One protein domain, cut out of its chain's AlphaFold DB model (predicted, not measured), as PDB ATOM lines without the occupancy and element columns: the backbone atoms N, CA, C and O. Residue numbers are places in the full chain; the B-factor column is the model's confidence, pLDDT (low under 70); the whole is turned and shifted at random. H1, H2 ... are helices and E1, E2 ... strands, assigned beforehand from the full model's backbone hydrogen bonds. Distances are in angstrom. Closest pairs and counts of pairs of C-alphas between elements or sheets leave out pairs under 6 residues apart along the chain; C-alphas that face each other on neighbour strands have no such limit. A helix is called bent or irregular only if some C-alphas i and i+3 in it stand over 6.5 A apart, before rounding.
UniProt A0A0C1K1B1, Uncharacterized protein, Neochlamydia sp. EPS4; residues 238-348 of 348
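AT A GLANCE: This is residues 238 to 348 of the 348 residues of an uncharacterized protein of Neochlamydia sp. EPS4 (UniProt A0A0C1K1B1). A twisted sheet of five parallel strands makes the middle of three layers, with H1 over one face and H2 and H3 over the other. Past edge strand E5 the chain goes on to short H4, off the sheet, and residues 343 to 348 run outward as a tail. The printed part has 111 residues with four named helices and five named strands, in the order E1 H1 E2 H2 E3 H3 E4 E5 H4; the sheet runs E2 E1 E3 E4 E5, and the class is mixed. The whole is compact, with a radius of gyration of the C-alphas of 13.2 A and spans of 39 by 31 by 25 A.

HOW THE PARTS SIT: Start at inner strand E1, residues 241 to 245; edge strand E2, residues 273 to 277, is parallel to it at 28 degrees, with N 274 and O 241 2.8 A apart. On the other side of E1 find E3, residues 290 to 294, parallel at 25 degrees, with N 242 and O 290 2.8 A apart. Next come E4, residues 315 to 319, with N 291 and O 315 3.0 A apart, and edge strand E5, residues 328 to 330, with N 329 and O 316 2.9 A apart; these four N and O pairs are within hydrogen-bond range. The sheet is only just strongly twisted, its C-alphas up to 4.3 A off the best plane. H1, residues 253 to 268, is on it over E1 and E3 at a height of 9.5 A, along the strands. On the opposite face, H2, residues 278 to 284, has a height of 8.0 A, and H3, residues 300 to 311, 9.1 A. H2 touches residues 302 to 305 of H3 alone, the same way at a shallow tilt of 29 degrees; their closest C-alphas are those of Glu 278 and Gly 302, 5.8 A. H4, residues 338 to 341, is not on the sheet and only just touches H1, at residues 265 to 266 alone, with 3 pairs of C-alphas within 8 A, the closest those of Leu 266 and Phe 339, 6.8 A. E1, H1, E2 and E3, H3, E4 are strand-helix-strand units, parallel neighbours with a helix between; E2, H2, E3 is a split one, with E1 between its strands; each crossover is right-handed. Every O i to N i+4 pair is within range in H1 and H3, but 1 of 3 in H2, beside 2 of 4 O i to N i+3 pairs; H4 is too short for an i+4 pair.

IN THESE COORDINATES: Find C-alpha 241 at (-32.595, -28.663, -28.637), where E1 begins its 12.9 A. From C-alpha 253 at (-41.339, -33.147, -7.325) H1 runs 22.3 A; E2 spans 13.3 A. H2, 9.9 A, is irregular: C-alphas 279 and 282 are 7.5 A apart. E3 spans 13.4 A, H3 17.0 A, E4 13.1 A, E5 6.8 A and H4 6.4 A, ending at (-44.088, -28.932, -35.135).

THE WHOLE: The two C-alphas farthest apart, those of Gln 249 and Gln 348, are 43.9 A apart. The printed part has no cut and no long link. Mean pLDDT of the printed part is 87.3; look for values under 70 at residues 334 to 337 and 340 to 348.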
ATOM      1  N   PRO A 238     -24.676 -33.870 -31.829       74.00
ATOM      2  CA  PRO A 238     -25.151 -32.520 -32.098       74.00
ATOM      3  C   PRO A 238     -26.679 -32.519 -32.167       74.00
ATOM      4  O   PRO A 238     -27.271 -33.345 -32.865       74.00
ATOM      5  N   ALA A 239     -27.308 -31.629 -31.407       85.88
ATOM      6  CA  ALA A 239     -28.754 -31.552 -31.314       85.88
ATOM      7  C   ALA A 239     -29.192 -30.087 -31.254       85.88
ATOM      8  O   ALA A 239     -28.592 -29.326 -30.499       85.88
ATOM      9  N   PRO A 240     -30.250 -29.696 -31.981       89.62
ATOM     10  CA  PRO A 240     -30.721 -28.311 -32.000       89.62
ATOM     11  C   PRO A 240     -31.467 -27.919 -30.715       89.62
ATOM     12  O   PRO A 240     -31.730 -26.739 -30.491       89.62
ATOM     13  N   ILE A 241     -31.831 -28.890 -29.867       94.00
ATOM     14  CA  ILE A 241     -32.595 -28.663 -28.637       94.00
ATOM     15  C   ILE A 241     -31.753 -29.014 -27.411       94.00
ATOM     16  O   ILE A 241     -31.266 -30.133 -27.275       94.00
ATOM     17  N   GLY A 242     -31.640 -28.083 -26.472       94.12
ATOM     18  CA  GLY A 242     -31.187 -28.349 -25.112       94.12
ATOM     19  C   GLY A 242     -32.363 -28.448 -24.143       94.12
ATOM     20  O   GLY A 242     -33.346 -27.719 -24.264       94.12
ATOM     21  N   VAL A 243     -32.245 -29.306 -23.138       95.81
ATOM     22  CA  VAL A 243     -33.113 -29.350 -21.960       95.81
ATOM     23  C   VAL A 243     -32.269 -28.944 -20.761       95.81
ATOM     24  O   VAL A 243     -31.331 -29.650 -20.381       95.81
ATOM     25  N   CYS A 244     -32.582 -27.788 -20.182       96.12
ATOM     26  CA  CYS A 244     -31.887 -27.287 -19.008       96.12
ATOM     27  C   CYS A 244     -32.327 -28.068 -17.771       96.12
ATOM     28  O   CYS A 244     -33.510 -28.065 -17.422       96.12
ATOM     29  N   LEU A 245     -31.375 -28.679 -17.071       95.38
ATOM     30  CA  LEU A 245     -31.630 -29.216 -15.740       95.38
ATOM     31  C   LEU A 245     -31.521 -28.107 -14.701       95.38
ATOM     32  O   LEU A 245     -30.638 -27.252 -14.821       95.38
ATOM     33  N   PRO A 246     -32.376 -28.128 -13.667       93.19
ATOM     34  CA  PRO A 246     -32.193 -27.244 -12.533       93.19
ATOM     35  C   PRO A 246     -30.894 -27.581 -11.798       93.19
ATOM     36  O   PRO A 246     -30.328 -28.656 -11.972       93.19
ATOM     37  N   HIS A 247     -30.441 -26.680 -10.930       90.50
ATOM     38  CA  HIS A 247     -29.316 -26.962 -10.040       90.50
ATOM     39  C   HIS A 247     -29.523 -28.292  -9.292       90.50
ATOM     40  O   HIS A 247     -30.625 -28.549  -8.813       90.50
ATOM     41  N   TYR A 248     -28.479 -29.108  -9.099       87.81
ATOM     42  CA  TYR A 248     -28.629 -30.467  -8.534       87.81
ATOM     43  C   TYR A 248     -29.291 -30.529  -7.142       87.81
ATOM     44  O   TYR A 248     -29.737 -31.588  -6.689       87.81
ATOM     45  N   GLN A 249     -29.260 -29.414  -6.407       86.69
ATOM     46  CA  GLN A 249     -29.878 -29.283  -5.083       86.69
ATOM     47  C   GLN A 249     -31.387 -29.049  -5.161       86.69
ATOM     48  O   GLN A 249     -32.066 -29.213  -4.151       86.69
ATOM     49  N   TRP A 250     -31.906 -28.685  -6.333       88.81
ATOM     50  CA  TRP A 250     -33.330 -28.570  -6.589       88.81
ATOM     51  C   TRP A 250     -33.973 -29.953  -6.572       88.81
ATOM     52  O   TRP A 250     -33.504 -30.875  -7.245       88.81
ATOM     53  N   ARG A 251     -35.034 -30.095  -5.777       85.06
ATOM     54  CA  ARG A 251     -35.657 -31.379  -5.420       85.06
ATOM     55  C   ARG A 251     -37.180 -31.363  -5.509       85.06
ATOM     56  O   ARG A 251     -37.822 -32.318  -5.087       85.06
ATOM     57  N   ASP A 252     -37.757 -30.300  -6.058       88.12
ATOM     58  CA  ASP A 252     -39.204 -30.183  -6.181       88.12
ATOM     59  C   ASP A 252     -39.774 -31.268  -7.107       88.12
ATOM     60  O   ASP A 252     -39.350 -31.427  -8.256       88.12
ATOM     61  N   GLN A 253     -40.756 -32.020  -6.602       88.50
ATOM     62  CA  GLN A 253     -41.339 -33.147  -7.325       88.50
ATOM     63  C   GLN A 253     -42.072 -32.693  -8.590       88.50
ATOM     64  O   GLN A 253     -41.987 -33.377  -9.610       88.50
ATOM     65  N   GLN A 254     -42.778 -31.560  -8.537       90.44
ATOM     66  CA  GLN A 254     -43.531 -31.069  -9.689       90.44
ATOM     67  C   GLN A 254     -42.592 -30.738 -10.853       90.44
ATOM     68  O   GLN A 254     -42.833 -31.179 -11.975       90.44
ATOM     69  N   THR A 255     -41.481 -30.059 -10.574       92.19
ATOM     70  CA  THR A 255     -40.434 -29.745 -11.555       92.19
ATOM     71  C   THR A 255     -39.931 -31.010 -12.256       92.19
ATOM     72  O   THR A 255     -39.843 -31.052 -13.480       92.19
ATOM     73  N   TYR A 256     -39.614 -32.070 -11.508       92.81
ATOM     74  CA  TYR A 256     -39.111 -33.303 -12.123       92.81
ATOM     75  C   TYR A 256     -40.186 -34.105 -12.859       92.81
ATOM     76  O   TYR A 256     -39.854 -34.805 -13.813       92.81
ATOM     77  N   GLN A 257     -41.457 -33.978 -12.474       92.75
ATOM     78  CA  GLN A 257     -42.567 -34.541 -13.240       92.75
ATOM     79  C   GLN A 257     -42.743 -33.815 -14.582       92.75
ATOM     80  O   GLN A 257     -42.906 -34.461 -15.615       92.75
ATOM     81  N   GLU A 258     -42.665 -32.482 -14.582       93.75
ATOM     82  CA  GLU A 258     -42.695 -31.671 -15.806       93.75
ATOM     83  C   GLU A 258     -41.501 -31.997 -16.713       93.75
ATOM     84  O   GLU A 258     -41.664 -32.152 -17.924       93.75
ATOM     85  N   LEU A 259     -40.312 -32.174 -16.129       94.88
ATOM     86  CA  LEU A 259     -39.120 -32.596 -16.860       94.88
ATOM     87  C   LEU A 259     -39.308 -33.971 -17.510       94.88
ATOM     88  O   LEU A 259     -38.971 -34.151 -18.676       94.88
ATOM     89  N   GLU A 260     -39.851 -34.939 -16.777       95.06
ATOM     90  CA  GLU A 260     -40.125 -36.276 -17.308       95.06
ATOM     91  C   GLU A 260     -41.111 -36.245 -18.476       95.06
ATOM     92  O   GLU A 260     -40.860 -36.889 -19.494       95.06
ATOM     93  N   ASP A 261     -42.171 -35.441 -18.387       93.75
ATOM     94  CA  ASP A 261     -43.118 -35.254 -19.488       93.75
ATOM     95  C   ASP A 261     -42.431 -34.705 -20.753       93.75
ATOM     96  O   ASP A 261     -42.704 -35.170 -21.861       93.75
ATOM     97  N   ILE A 262     -41.523 -33.733 -20.598       94.56
ATOM     98  CA  ILE A 262     -40.754 -33.136 -21.703       94.56
ATOM     99  C   ILE A 262     -39.818 -34.169 -22.330       94.56
ATOM    100  O   ILE A 262     -39.768 -34.298 -23.553       94.56
ATOM    101  N   LEU A 263     -39.091 -34.925 -21.502       94.81
ATOM    102  CA  LEU A 263     -38.182 -35.970 -21.971       94.81
ATOM    103  C   LEU A 263     -38.945 -37.072 -22.708       94.81
ATOM    104  O   LEU A 263     -38.486 -37.540 -23.748       94.81
ATOM    105  N   HIS A 264     -40.124 -37.457 -22.222       93.75
ATOM    106  CA  HIS A 264     -40.988 -38.393 -22.929       93.75
ATOM    107  C   HIS A 264     -41.466 -37.848 -24.276       93.75
ATOM    108  O   HIS A 264     -41.445 -38.605 -25.244       93.75
ATOM    109  N   ASP A 265     -41.871 -36.577 -24.373       91.44
ATOM    110  CA  ASP A 265     -42.279 -35.991 -25.660       91.44
ATOM    111  C   ASP A 265     -41.111 -36.003 -26.659       91.44
ATOM    112  O   ASP A 265     -41.264 -36.483 -27.779       91.44
ATOM    113  N   LEU A 266     -39.915 -35.585 -26.235       91.94
ATOM    114  CA  LEU A 266     -38.715 -35.592 -27.080       91.94
ATOM    115  C   LEU A 266     -38.340 -37.005 -27.554       91.94
ATOM    116  O   LEU A 266     -38.134 -37.218 -28.749       91.94
ATOM    117  N   LEU A 267     -38.310 -37.982 -26.640       91.81
ATOM    118  CA  LEU A 267     -37.974 -39.373 -26.963       91.81
ATOM    119  C   LEU A 267     -39.019 -40.030 -27.870       91.81
ATOM    120  O   LEU A 267     -38.656 -40.687 -28.840       91.81
ATOM    121  N   ASN A 268     -40.311 -39.851 -27.584       90.75
ATOM    122  CA  ASN A 268     -41.392 -40.454 -28.371       90.75
ATOM    123  C   ASN A 268     -41.507 -39.847 -29.776       90.75
ATOM    124  O   ASN A 268     -42.097 -40.464 -30.662       90.75
ATOM    125  N   LYS A 269     -40.991 -38.630 -29.972       88.25
ATOM    126  CA  LYS A 269     -40.931 -37.950 -31.272       88.25
ATOM    127  C   LYS A 269     -39.586 -38.103 -31.977       88.25
ATOM    128  O   LYS A 269     -39.424 -37.517 -33.043       88.25
ATOM    129  N   GLU A 270     -38.657 -38.862 -31.394       88.88
ATOM    130  CA  GLU A 270     -37.304 -39.081 -31.924       88.88
ATOM    131  C   GLU A 270     -36.565 -37.765 -32.227       88.88
ATOM    132  O   GLU A 270     -35.763 -37.669 -33.154       88.88
ATOM    133  N   VAL A 271     -36.847 -36.724 -31.443       88.50
ATOM    134  CA  VAL A 271     -36.191 -35.425 -31.589       88.50
ATOM    135  C   VAL A 271     -34.829 -35.515 -30.921       88.50
ATOM    136  O   VAL A 271     -34.737 -35.921 -29.767       88.50
ATOM    137  N   ALA A 272     -33.765 -35.143 -31.630       89.69
ATOM    138  CA  ALA A 272     -32.439 -35.060 -31.033       89.69
ATOM    139  C   ALA A 272     -32.404 -33.914 -30.013       89.69
ATOM    140  O   ALA A 272     -32.795 -32.785 -30.320       89.69
ATOM    141  N   PHE A 273     -31.914 -34.191 -28.806       92.50
ATOM    142  CA  PHE A 273     -31.749 -33.188 -27.759       92.50
ATOM    143  C   PHE A 273     -30.493 -33.452 -26.929       92.50
ATOM    144  O   PHE A 273     -29.917 -34.534 -26.995       92.50
ATOM    145  N   ASN A 274     -30.103 -32.465 -26.128       91.62
ATOM    146  CA  ASN A 274     -29.049 -32.563 -25.124       91.62
ATOM    147  C   ASN A 274     -29.591 -32.202 -23.744       91.62
ATOM    148  O   ASN A 274     -30.466 -31.349 -23.620       91.62
ATOM    149  N   ILE A 275     -29.058 -32.825 -22.695       93.12
ATOM    150  CA  ILE A 275     -29.396 -32.496 -21.307       93.12
ATOM    151  C   ILE A 275     -28.246 -31.698 -20.696       93.12
ATOM    152  O   ILE A 275     -27.123 -32.196 -20.598       93.12
ATOM    153  N   ILE A 276     -28.529 -30.470 -20.263       92.94
ATOM    154  CA  ILE A 276     -27.499 -29.508 -19.858       92.94
ATOM    155  C   ILE A 276     -27.821 -28.975 -18.460       92.94
ATOM    156  O   ILE A 276     -28.832 -28.295 -18.289       92.94
ATOM    157  N   PRO A 277     -26.990 -29.251 -17.441       93.81
ATOM    158  CA  PRO A 277     -27.099 -28.589 -16.147       93.81
ATOM    159  C   PRO A 277     -27.028 -27.068 -16.258       93.81
ATOM    160  O   PRO A 277     -26.231 -26.540 -17.036       93.81
ATOM    161  N   GLU A 278     -27.807 -26.358 -15.441       94.38
ATOM    162  CA  GLU A 278     -27.861 -24.892 -15.453       94.38
ATOM    163  C   GLU A 278     -26.466 -24.240 -15.389       94.38
ATOM    164  O   GLU A 278     -26.184 -23.287 -16.125       94.38
ATOM    165  N   ASN A 279     -25.561 -24.778 -14.560       92.56
ATOM    166  CA  ASN A 279     -24.211 -24.232 -14.403       92.56
ATOM    167  C   ASN A 279     -23.322 -24.415 -15.645       92.56
ATOM    168  O   ASN A 279     -22.284 -23.763 -15.747       92.56
ATOM    169  N   TYR A 280     -23.707 -25.275 -16.591       91.44
ATOM    170  CA  TYR A 280     -22.960 -25.535 -17.824       91.44
ATOM    171  C   TYR A 280     -23.557 -24.860 -19.060       91.44
ATOM    172  O   TYR A 280     -22.946 -24.911 -20.126       91.44
ATOM    173  N   LEU A 281     -24.685 -24.150 -18.930       90.44
ATOM    174  CA  LEU A 281     -25.352 -23.487 -20.057       90.44
ATOM    175  C   LEU A 281     -24.428 -22.587 -20.886       90.44
ATOM    176  O   LEU A 281     -24.498 -22.618 -22.106       90.44
ATOM    177  N   LEU A 282     -23.548 -21.805 -20.252       87.25
ATOM    178  CA  LEU A 282     -22.645 -20.892 -20.973       87.25
ATOM    179  C   LEU A 282     -21.607 -21.614 -21.843       87.25
ATOM    180  O   LEU A 282     -21.070 -21.015 -22.771       87.25
ATOM    181  N   HIS A 283     -21.299 -22.868 -21.515       85.00
ATOM    182  CA  HIS A 283     -20.263 -23.656 -22.177       85.00
ATOM    183  C   HIS A 283     -20.843 -24.654 -23.183       85.00
ATOM    184  O   HIS A 283     -20.145 -25.059 -24.101       85.00
ATOM    185  N   GLU A 284     -22.109 -25.045 -23.018       87.00
ATOM    186  CA  GLU A 284     -22.717 -26.161 -23.757       87.00
ATOM    187  C   GLU A 284     -23.918 -25.741 -24.620       87.00
ATOM    188  O   GLU A 284     -24.626 -26.588 -25.154       87.00
ATOM    189  N   TRP A 285     -24.159 -24.438 -24.782       86.00
ATOM    190  CA  TRP A 285     -25.231 -23.921 -25.642       86.00
ATOM    191  C   TRP A 285     -24.870 -23.794 -27.131       86.00
ATOM    192  O   TRP A 285     -25.703 -23.371 -27.933       86.00
ATOM    193  N   GLU A 286     -23.624 -24.091 -27.507       83.44
ATOM    194  CA  GLU A 286     -23.142 -23.909 -28.876       83.44
ATOM    195  C   GLU A 286     -23.826 -24.930 -29.795       83.44
ATOM    196  O   GLU A 286     -23.867 -26.121 -29.497       83.44
ATOM    197  N   GLY A 287     -24.407 -24.447 -30.897       84.75
ATOM    198  CA  GLY A 287     -25.182 -25.274 -31.829       84.75
ATOM    199  C   GLY A 287     -26.635 -25.545 -31.419       84.75
ATOM    200  O   GLY A 287     -27.321 -26.271 -32.134       84.75
ATOM    201  N   LEU A 288     -27.123 -24.970 -30.311       91.50
ATOM    202  CA  LEU A 288     -28.538 -25.058 -29.938       91.50
ATOM    203  C   LEU A 288     -29.358 -23.931 -30.574       91.50
ATOM    204  O   LEU A 288     -29.048 -22.751 -30.406       91.50
ATOM    205  N   ASP A 289     -30.483 -24.291 -31.183       93.94
ATOM    206  CA  ASP A 289     -31.513 -23.348 -31.626       93.94
ATOM    207  C   ASP A 289     -32.532 -23.075 -30.515       93.94
ATOM    208  O   ASP A 289     -33.028 -21.953 -30.351       93.94
ATOM    209  N   TYR A 290     -32.835 -24.113 -29.732       95.88
ATOM    210  CA  TYR A 290     -33.866 -24.108 -28.708       95.88
ATOM    211  C   TYR A 290     -33.324 -24.581 -27.363       95.88
ATOM    212  O   TYR A 290     -32.573 -25.550 -27.287       95.88
ATOM    213  N   LEU A 291     -33.761 -23.939 -26.280       96.38
ATOM    214  CA  LEU A 291     -33.440 -24.360 -24.918       96.38
ATOM    215  C   LEU A 291     -34.709 -24.412 -24.070       96.38
ATOM    216  O   LEU A 291     -35.343 -23.387 -23.822       96.38
ATOM    217  N   VAL A 292     -35.083 -25.612 -23.634       96.94
ATOM    218  CA  VAL A 292     -36.243 -25.861 -22.777       96.94
ATOM    219  C   VAL A 292     -35.858 -25.640 -21.322       96.94
ATOM    220  O   VAL A 292     -34.874 -26.209 -20.848       96.94
ATOM    221  N   VAL A 293     -36.633 -24.823 -20.609       97.00
ATOM    222  CA  VAL A 293     -36.376 -24.463 -19.209       97.00
ATOM    223  C   VAL A 293     -37.660 -24.511 -18.390       97.00
ATOM    224  O   VAL A 293     -38.711 -24.053 -18.839       97.00
ATOM    225  N   ILE A 294     -37.571 -25.021 -17.163       96.31
ATOM    226  CA  ILE A 294     -38.662 -24.969 -16.186       96.31
ATOM    227  C   ILE A 294     -38.451 -23.727 -15.323       96.31
ATOM    228  O   ILE A 294     -37.489 -23.638 -14.559       96.31
ATOM    229  N   SER A 295     -39.294 -22.707 -15.500       95.19
ATOM    230  CA  SER A 295     -39.020 -21.382 -14.934       95.19
ATOM    231  C   SER A 295     -38.994 -21.327 -13.406       95.19
ATOM    232  O   SER A 295     -38.133 -20.607 -12.892       95.19
ATOM    233  N   PRO A 296     -39.833 -22.071 -12.653       93.06
ATOM    234  CA  PRO A 296     -39.776 -22.052 -11.191       93.06
ATOM    235  C   PRO A 296     -38.447 -22.538 -10.606       93.06
ATOM    236  O   PRO A 296     -38.079 -22.113  -9.513       93.06
ATOM    237  N   SER A 297     -37.725 -23.404 -11.321       92.94
ATOM    238  CA  SER A 297     -36.489 -24.021 -10.836       92.94
ATOM    239  C   SER A 297     -35.213 -23.286 -11.243       92.94
ATOM    240  O   SER A 297     -34.118 -23.692 -10.859       92.94
ATOM    241  N   LEU A 298     -35.340 -22.228 -12.045       94.31
ATOM    242  CA  LEU A 298     -34.215 -21.504 -12.622       94.31
ATOM    243  C   LEU A 298     -33.617 -20.514 -11.617       94.31
ATOM    244  O   LEU A 298     -34.327 -19.673 -11.054       94.31
ATOM    245  N   THR A 299     -32.294 -20.525 -11.437       94.19
ATOM    246  CA  THR A 299     -31.659 -19.503 -10.593       94.19
ATOM    247  C   THR A 299     -31.563 -18.143 -11.298       94.19
ATOM    248  O   THR A 299     -31.719 -17.991 -12.514       94.19
ATOM    249  N   ARG A 300     -31.232 -17.094 -10.530       93.12
ATOM    250  CA  ARG A 300     -30.940 -15.765 -11.096       93.12
ATOM    251  C   ARG A 300     -29.773 -15.800 -12.083       93.12
ATOM    252  O   ARG A 300     -29.777 -15.022 -13.035       93.12
ATOM    253  N   GLN A 301     -28.780 -16.658 -11.840       93.19
ATOM    254  CA  GLN A 301     -27.642 -16.806 -12.737       93.19
ATOM    255  C   GLN A 301     -28.062 -17.534 -14.015       93.19
ATOM    256  O   GLN A 301     -27.769 -17.032 -15.097       93.19
ATOM    257  N   GLY A 302     -28.844 -18.611 -13.909       94.25
ATOM    258  CA  GLY A 302     -29.457 -19.281 -15.054       94.25
ATOM    259  C   GLY A 302     -30.225 -18.309 -15.937       94.25
ATOM    260  O   GLY A 302     -29.966 -18.236 -17.133       94.25
ATOM    261  N   LYS A 303     -31.072 -17.448 -15.356       95.44
ATOM    262  CA  LYS A 303     -31.794 -16.415 -16.121       95.44
ATOM    263  C   LYS A 303     -30.865 -15.471 -16.892       95.44
ATOM    264  O   LYS A 303     -31.168 -15.127 -18.032       95.44
ATOM    265  N   ARG A 304     -29.742 -15.052 -16.297       94.56
ATOM    266  CA  ARG A 304     -28.732 -14.228 -16.989       94.56
ATOM    267  C   ARG A 304     -28.069 -14.990 -18.129       94.56
ATOM    268  O   ARG A 304     -27.884 -14.419 -19.199       94.56
ATOM    269  N   ASN A 305     -27.770 -16.272 -17.927       95.25
ATOM    270  CA  ASN A 305     -27.251 -17.129 -18.988       95.25
ATOM    271  C   ASN A 305     -28.269 -17.184 -20.143       95.25
ATOM    272  O   ASN A 305     -27.925 -16.854 -21.266       95.25
ATOM    273  N   LEU A 306     -29.556 -17.428 -19.878       96.19
ATOM    274  CA  LEU A 306     -30.597 -17.447 -20.921       96.19
ATOM    275  C   LEU A 306     -30.736 -16.128 -21.703       96.19
ATOM    276  O   LEU A 306     -31.041 -16.150 -22.896       96.19
ATOM    277  N   GLN A 307     -30.496 -14.975 -21.069       95.38
ATOM    278  CA  GLN A 307     -30.443 -13.690 -21.779       95.38
ATOM    279  C   GLN A 307     -29.306 -13.658 -22.806       95.38
ATOM    280  O   GLN A 307     -29.522 -13.209 -23.931       95.38
ATOM    281  N   GLY A 308     -28.126 -14.171 -22.441       94.31
ATOM    282  CA  GLY A 308     -27.006 -14.336 -23.367       94.31
ATOM    283  C   GLY A 308     -27.348 -15.265 -24.534       94.31
ATOM    284  O   GLY A 308     -27.044 -14.937 -25.676       94.31
ATOM    285  N   PHE A 309     -28.070 -16.357 -24.266       95.62
ATOM    286  CA  PHE A 309     -28.474 -17.330 -25.286       95.62
ATOM    287  C   PHE A 309     -29.404 -16.688 -26.320       95.62
ATOM    288  O   PHE A 309     -29.192 -16.793 -27.527       95.62
ATOM    289  N   CYS A 310     -30.400 -15.936 -25.838       95.81
ATOM    290  CA  CYS A 310     -31.318 -15.196 -26.699       95.81
ATOM    291  C   CYS A 310     -30.593 -14.121 -27.523       95.81
ATOM    292  O   CYS A 310     -30.923 -13.915 -28.693       95.81
ATOM    293  N   ALA A 311     -29.609 -13.435 -26.925       94.06
ATOM    294  CA  ALA A 311     -28.797 -12.430 -27.609       94.06
ATOM    295  C   ALA A 311     -27.914 -13.045 -28.710       94.06
ATOM    296  O   ALA A 311     -27.726 -12.418 -29.749       94.06
ATOM    297  N   ALA A 312     -27.441 -14.279 -28.513       92.94
ATOM    298  CA  ALA A 312     -26.725 -15.064 -29.519       92.94
ATOM    299  C   ALA A 312     -27.640 -15.635 -30.619       92.94
ATOM    300  O   ALA A 312     -27.155 -16.183 -31.603       92.94
ATOM    301  N   GLY A 313     -28.961 -15.475 -30.489       93.94
ATOM    302  CA  GLY A 313     -29.930 -15.830 -31.518       93.94
ATOM    303  C   GLY A 313     -30.855 -16.991 -31.160       93.94
ATOM    304  O   GLY A 313     -31.876 -17.125 -31.838       93.94
ATOM    305  N   GLY A 314     -30.569 -17.738 -30.092       95.69
ATOM    306  CA  GLY A 314     -31.360 -18.886 -29.648       95.69
ATOM    307  C   GLY A 314     -32.749 -18.522 -29.113       95.69
ATOM    308  O   GLY A 314     -33.040 -17.363 -28.806       95.69
ATOM    309  N   THR A 315     -33.626 -19.519 -29.004       97.38
ATOM    310  CA  THR A 315     -35.002 -19.367 -28.506       97.38
ATOM    311  C   THR A 315     -35.216 -20.189 -27.239       97.38
ATOM    312  O   THR A 315     -34.962 -21.391 -27.208       97.38
ATOM    313  N   VAL A 316     -35.728 -19.561 -26.184       97.62
ATOM    314  CA  VAL A 316     -36.057 -20.246 -24.930       97.62
ATOM    315  C   VAL A 316     -37.499 -20.740 -24.964       97.62
ATOM    316  O   VAL A 316     -38.419 -19.978 -25.261       97.62
ATOM    317  N   ILE A 317     -37.691 -22.016 -24.641       97.00
ATOM    318  CA  ILE A 317     -38.998 -22.646 -24.455       97.00
ATOM    319  C   ILE A 317     -39.256 -22.733 -22.953       97.00
ATOM    320  O   ILE A 317     -38.618 -23.518 -22.253       97.00
ATOM    321  N   THR A 318     -40.188 -21.931 -22.453       96.75
ATOM    322  CA  THR A 318     -40.440 -21.818 -21.014       96.75
ATOM    323  C   THR A 318     -41.615 -22.681 -20.581       96.75
ATOM    324  O   THR A 318     -42.721 -22.557 -21.106       96.75
ATOM    325  N   VAL A 319     -41.393 -23.506 -19.565       95.44
ATOM    326  CA  VAL A 319     -42.420 -24.274 -18.858       95.44
ATOM    327  C   VAL A 319     -42.740 -23.533 -17.562       95.44
ATOM    328  O   VAL A 319     -41.845 -23.270 -16.757       95.44
ATOM    329  N   GLY A 320     -44.006 -23.155 -17.378       92.94
ATOM    330  CA  GLY A 320     -44.447 -22.320 -16.258       92.94
ATOM    331  C   GLY A 320     -44.525 -20.823 -16.605       92.94
ATOM    332  O   GLY A 320     -44.721 -20.466 -17.769       92.94
ATOM    333  N   PRO A 321     -44.436 -19.921 -15.606       94.38
ATOM    334  CA  PRO A 321     -44.518 -18.477 -15.822       94.38
ATOM    335  C   PRO A 321     -43.451 -17.947 -16.786       94.38
ATOM    336  O   PRO A 321     -42.307 -18.402 -16.749       94.38
ATOM    337  N   SER A 322     -43.806 -16.939 -17.591       94.81
ATOM    338  CA  SER A 322     -42.855 -16.280 -18.495       94.81
ATOM    339  C   SER A 322     -41.702 -15.632 -17.723       94.81
ATOM    340  O   SER A 322     -41.886 -14.990 -16.685       94.81
ATOM    341  N   LEU A 323     -40.500 -15.786 -18.267       95.31
ATOM    342  CA  LEU A 323     -39.260 -15.207 -17.770       95.31
ATOM    343  C   LEU A 323     -39.046 -13.768 -18.267       95.31
ATOM    344  O   LEU A 323     -38.203 -13.057 -17.704       95.31
ATOM    345  N   GLY A 324     -39.799 -13.326 -19.275       95.00
ATOM    346  CA  GLY A 324     -39.678 -12.009 -19.897       95.00
ATOM    347  C   GLY A 324     -38.421 -11.889 -20.757       95.00
ATOM    348  O   GLY A 324     -37.758 -10.850 -20.731       95.00
ATOM    349  N   LEU A 325     -38.035 -12.967 -21.447       95.88
ATOM    350  CA  LEU A 325     -36.870 -12.978 -22.338       95.88
ATOM    351  C   LEU A 325     -37.263 -12.517 -23.752       95.88
ATOM    352  O   LEU A 325     -38.409 -12.648 -24.167       95.88
ATOM    353  N   ALA A 326     -36.303 -11.973 -24.505       92.44
ATOM    354  CA  ALA A 326     -36.569 -11.389 -25.826       92.44
ATOM    355  C   ALA A 326     -37.029 -12.419 -26.875       92.44
ATOM    356  O   ALA A 326     -37.829 -12.089 -27.749       92.44
ATOM    357  N   LYS A 327     -36.520 -13.655 -26.793       94.44
ATOM    358  CA  LYS A 327     -36.881 -14.785 -27.659       94.44
ATOM    359  C   LYS A 327     -37.401 -15.933 -26.803       94.44
ATOM    360  O   LYS A 327     -36.704 -16.912 -26.559       94.44
ATOM    361  N   GLU A 328     -38.615 -15.762 -26.302       96.00
ATOM    362  CA  GLU A 328     -39.282 -16.714 -25.418       96.00
ATOM    363  C   GLU A 328     -40.574 -17.222 -26.052       96.00
ATOM    364  O   GLU A 328     -41.380 -16.430 -26.541       96.00
ATOM    365  N   ILE A 329     -40.793 -18.534 -26.002       95.50
ATOM    366  CA  ILE A 329     -42.074 -19.154 -26.341       95.50
ATOM    367  C   ILE A 329     -42.545 -20.048 -25.189       95.50
ATOM    368  O   ILE A 329     -41.727 -20.732 -24.572       95.50
ATOM    369  N   PRO A 330     -43.847 -20.063 -24.862       93.69
ATOM    370  CA  PRO A 330     -44.362 -20.951 -23.831       93.69
ATOM    371  C   PRO A 330     -44.379 -22.398 -24.332       93.69
ATOM    372  O   PRO A 330     -44.772 -22.673 -25.469       93.69
ATOM    373  N   TYR A 331     -44.003 -23.335 -23.467       92.06
ATOM    374  CA  TYR A 331     -44.228 -24.755 -23.693       92.06
ATOM    375  C   TYR A 331     -45.726 -25.051 -23.612       92.06
ATOM    376  O   TYR A 331     -46.381 -24.756 -22.609       92.06
ATOM    377  N   VAL A 332     -46.277 -25.650 -24.667       85.00
ATOM    378  CA  VAL A 332     -47.692 -26.026 -24.725       85.00
ATOM    379  C   VAL A 332     -47.789 -27.538 -24.820       85.00
ATOM    380  O   VAL A 332     -47.526 -28.122 -25.872       85.00
ATOM    381  N   LYS A 333     -48.205 -28.177 -23.723       75.94
ATOM    382  CA  LYS A 333     -48.484 -29.615 -23.704       75.94
ATOM    383  C   LYS A 333     -49.617 -29.901 -24.694       75.94
ATOM    384  O   LYS A 333     -50.713 -29.361 -24.556       75.94
ATOM    385  N   SER A 334     -49.354 -30.716 -25.712       67.69
ATOM    386  CA  SER A 334     -50.354 -31.085 -26.720       67.69
ATOM    387  C   SER A 334     -50.364 -32.591 -26.945       67.69
ATOM    388  O   SER A 334     -49.315 -33.227 -26.910       67.69
ATOM    389  N   GLU A 335     -51.536 -33.164 -27.235       59.50
ATOM    390  CA  GLU A 335     -51.669 -34.596 -27.565       59.50
ATOM    391  C   GLU A 335     -50.886 -34.988 -28.829       59.50
ATOM    392  O   GLU A 335     -50.530 -36.149 -29.017       59.50
ATOM    393  N   LYS A 336     -50.582 -34.016 -29.700       60.00
ATOM    394  CA  LYS A 336     -49.762 -34.224 -30.900       60.00
ATOM    395  C   LYS A 336     -48.252 -34.105 -30.630       60.00
ATOM    396  O   LYS A 336     -47.476 -34.518 -31.492       60.00
ATOM    397  N   GLY A 337     -47.844 -33.652 -29.440       61.38
ATOM    398  CA  GLY A 337     -46.463 -33.363 -29.028       61.38
ATOM    399  C   GLY A 337     -46.009 -31.971 -29.474       61.38
ATOM    400  O   GLY A 337     -46.173 -31.618 -30.642       61.38
ATOM    401  N   PHE A 338     -45.458 -31.163 -28.562       74.62
ATOM    402  CA  PHE A 338     -45.032 -29.779 -28.842       74.62
ATOM    403  C   PHE A 338     -43.920 -29.749 -29.896       74.62
ATOM    404  O   PHE A 338     -43.952 -28.960 -30.842       74.62
ATOM    405  N   PHE A 339     -42.982 -30.687 -29.785       76.19
ATOM    406  CA  PHE A 339     -41.817 -30.763 -30.664       76.19
ATOM    407  C   PHE A 339     -42.124 -31.358 -32.045       76.19
ATOM    408  O   PHE A 339     -41.326 -31.216 -32.968       76.19
ATOM    409  N   SER A 340     -43.318 -31.932 -32.250       63.06
ATOM    410  CA  SER A 340     -43.742 -32.435 -33.567       63.06
ATOM    411  C   SER A 340     -43.830 -31.336 -34.634       63.06
ATOM    412  O   SER A 340     -43.664 -31.610 -35.821       63.06
ATOM    413  N   MET A 341     -44.053 -30.081 -34.226       59.41
ATOM    414  CA  MET A 341     -44.088 -28.932 -35.135       59.41
ATOM    415  C   MET A 341     -42.691 -28.437 -35.535       59.41
ATOM    416  O   MET A 341     -42.582 -27.662 -36.484       59.41
ATOM    417  N   MET A 342     -41.633 -28.868 -34.835       63.41
ATOM    418  CA  MET A 342     -40.260 -28.412 -35.081       63.41
ATOM    419  C   MET A 342     -39.544 -29.242 -36.155       63.41
ATOM    420  O   MET A 342     -38.780 -28.671 -36.922       63.41
ATOM    421  N   ASN A 343     -39.879 -30.528 -36.316       50.28
ATOM    422  CA  ASN A 343     -39.313 -31.384 -37.376       50.28
ATOM    423  C   ASN A 343     -39.802 -31.038 -38.799       50.28
ATOM    424  O   ASN A 343     -39.228 -31.500 -39.778       50.28
ATOM    425  N   ASN A 344     -40.858 -30.230 -38.945       44.34
ATOM    426  CA  ASN A 344     -41.449 -29.907 -40.252       44.34
ATOM    427  C   ASN A 344     -40.827 -28.681 -40.946       44.34
ATOM    428  O   ASN A 344     -41.328 -28.271 -41.992       44.34
ATOM    429  N   LYS A 345     -39.781 -28.065 -40.381       44.03
ATOM    430  CA  LYS A 345     -39.178 -26.850 -40.957       44.03
ATOM    431  C   LYS A 345     -38.004 -27.078 -41.911       44.03
ATOM    432  O   LYS A 345     -37.673 -26.138 -42.621       44.03
ATOM    433  N   ASP A 346     -37.498 -28.303 -42.042       37.94
ATOM    434  CA  ASP A 346     -36.428 -28.639 -43.004       37.94
ATOM    435  C   ASP A 346     -36.952 -29.287 -44.304       37.94
ATOM    436  O   ASP A 346     -36.205 -29.905 -45.059       37.94
ATOM    437  N   GLY A 347     -38.259 -29.165 -44.572       34.16
ATOM    438  CA  GLY A 347     -38.945 -29.796 -45.705       34.16
ATOM    439  C   GLY A 347     -39.705 -28.842 -46.632       34.16
ATOM    440  O   GLY A 347     -40.681 -29.277 -47.247       34.16
ATOM    441  N   GLN A 348     -39.312 -27.566 -46.718       31.42
ATOM    442  CA  GLN A 348     -39.802 -26.633 -47.745       31.42
ATOM    443  C   GLN A 348     -38.668 -25.923 -48.470       31.42
ATOM    444  O   GLN A 348     -37.772 -25.397 -47.777       31.42
TER     445      GLN A 348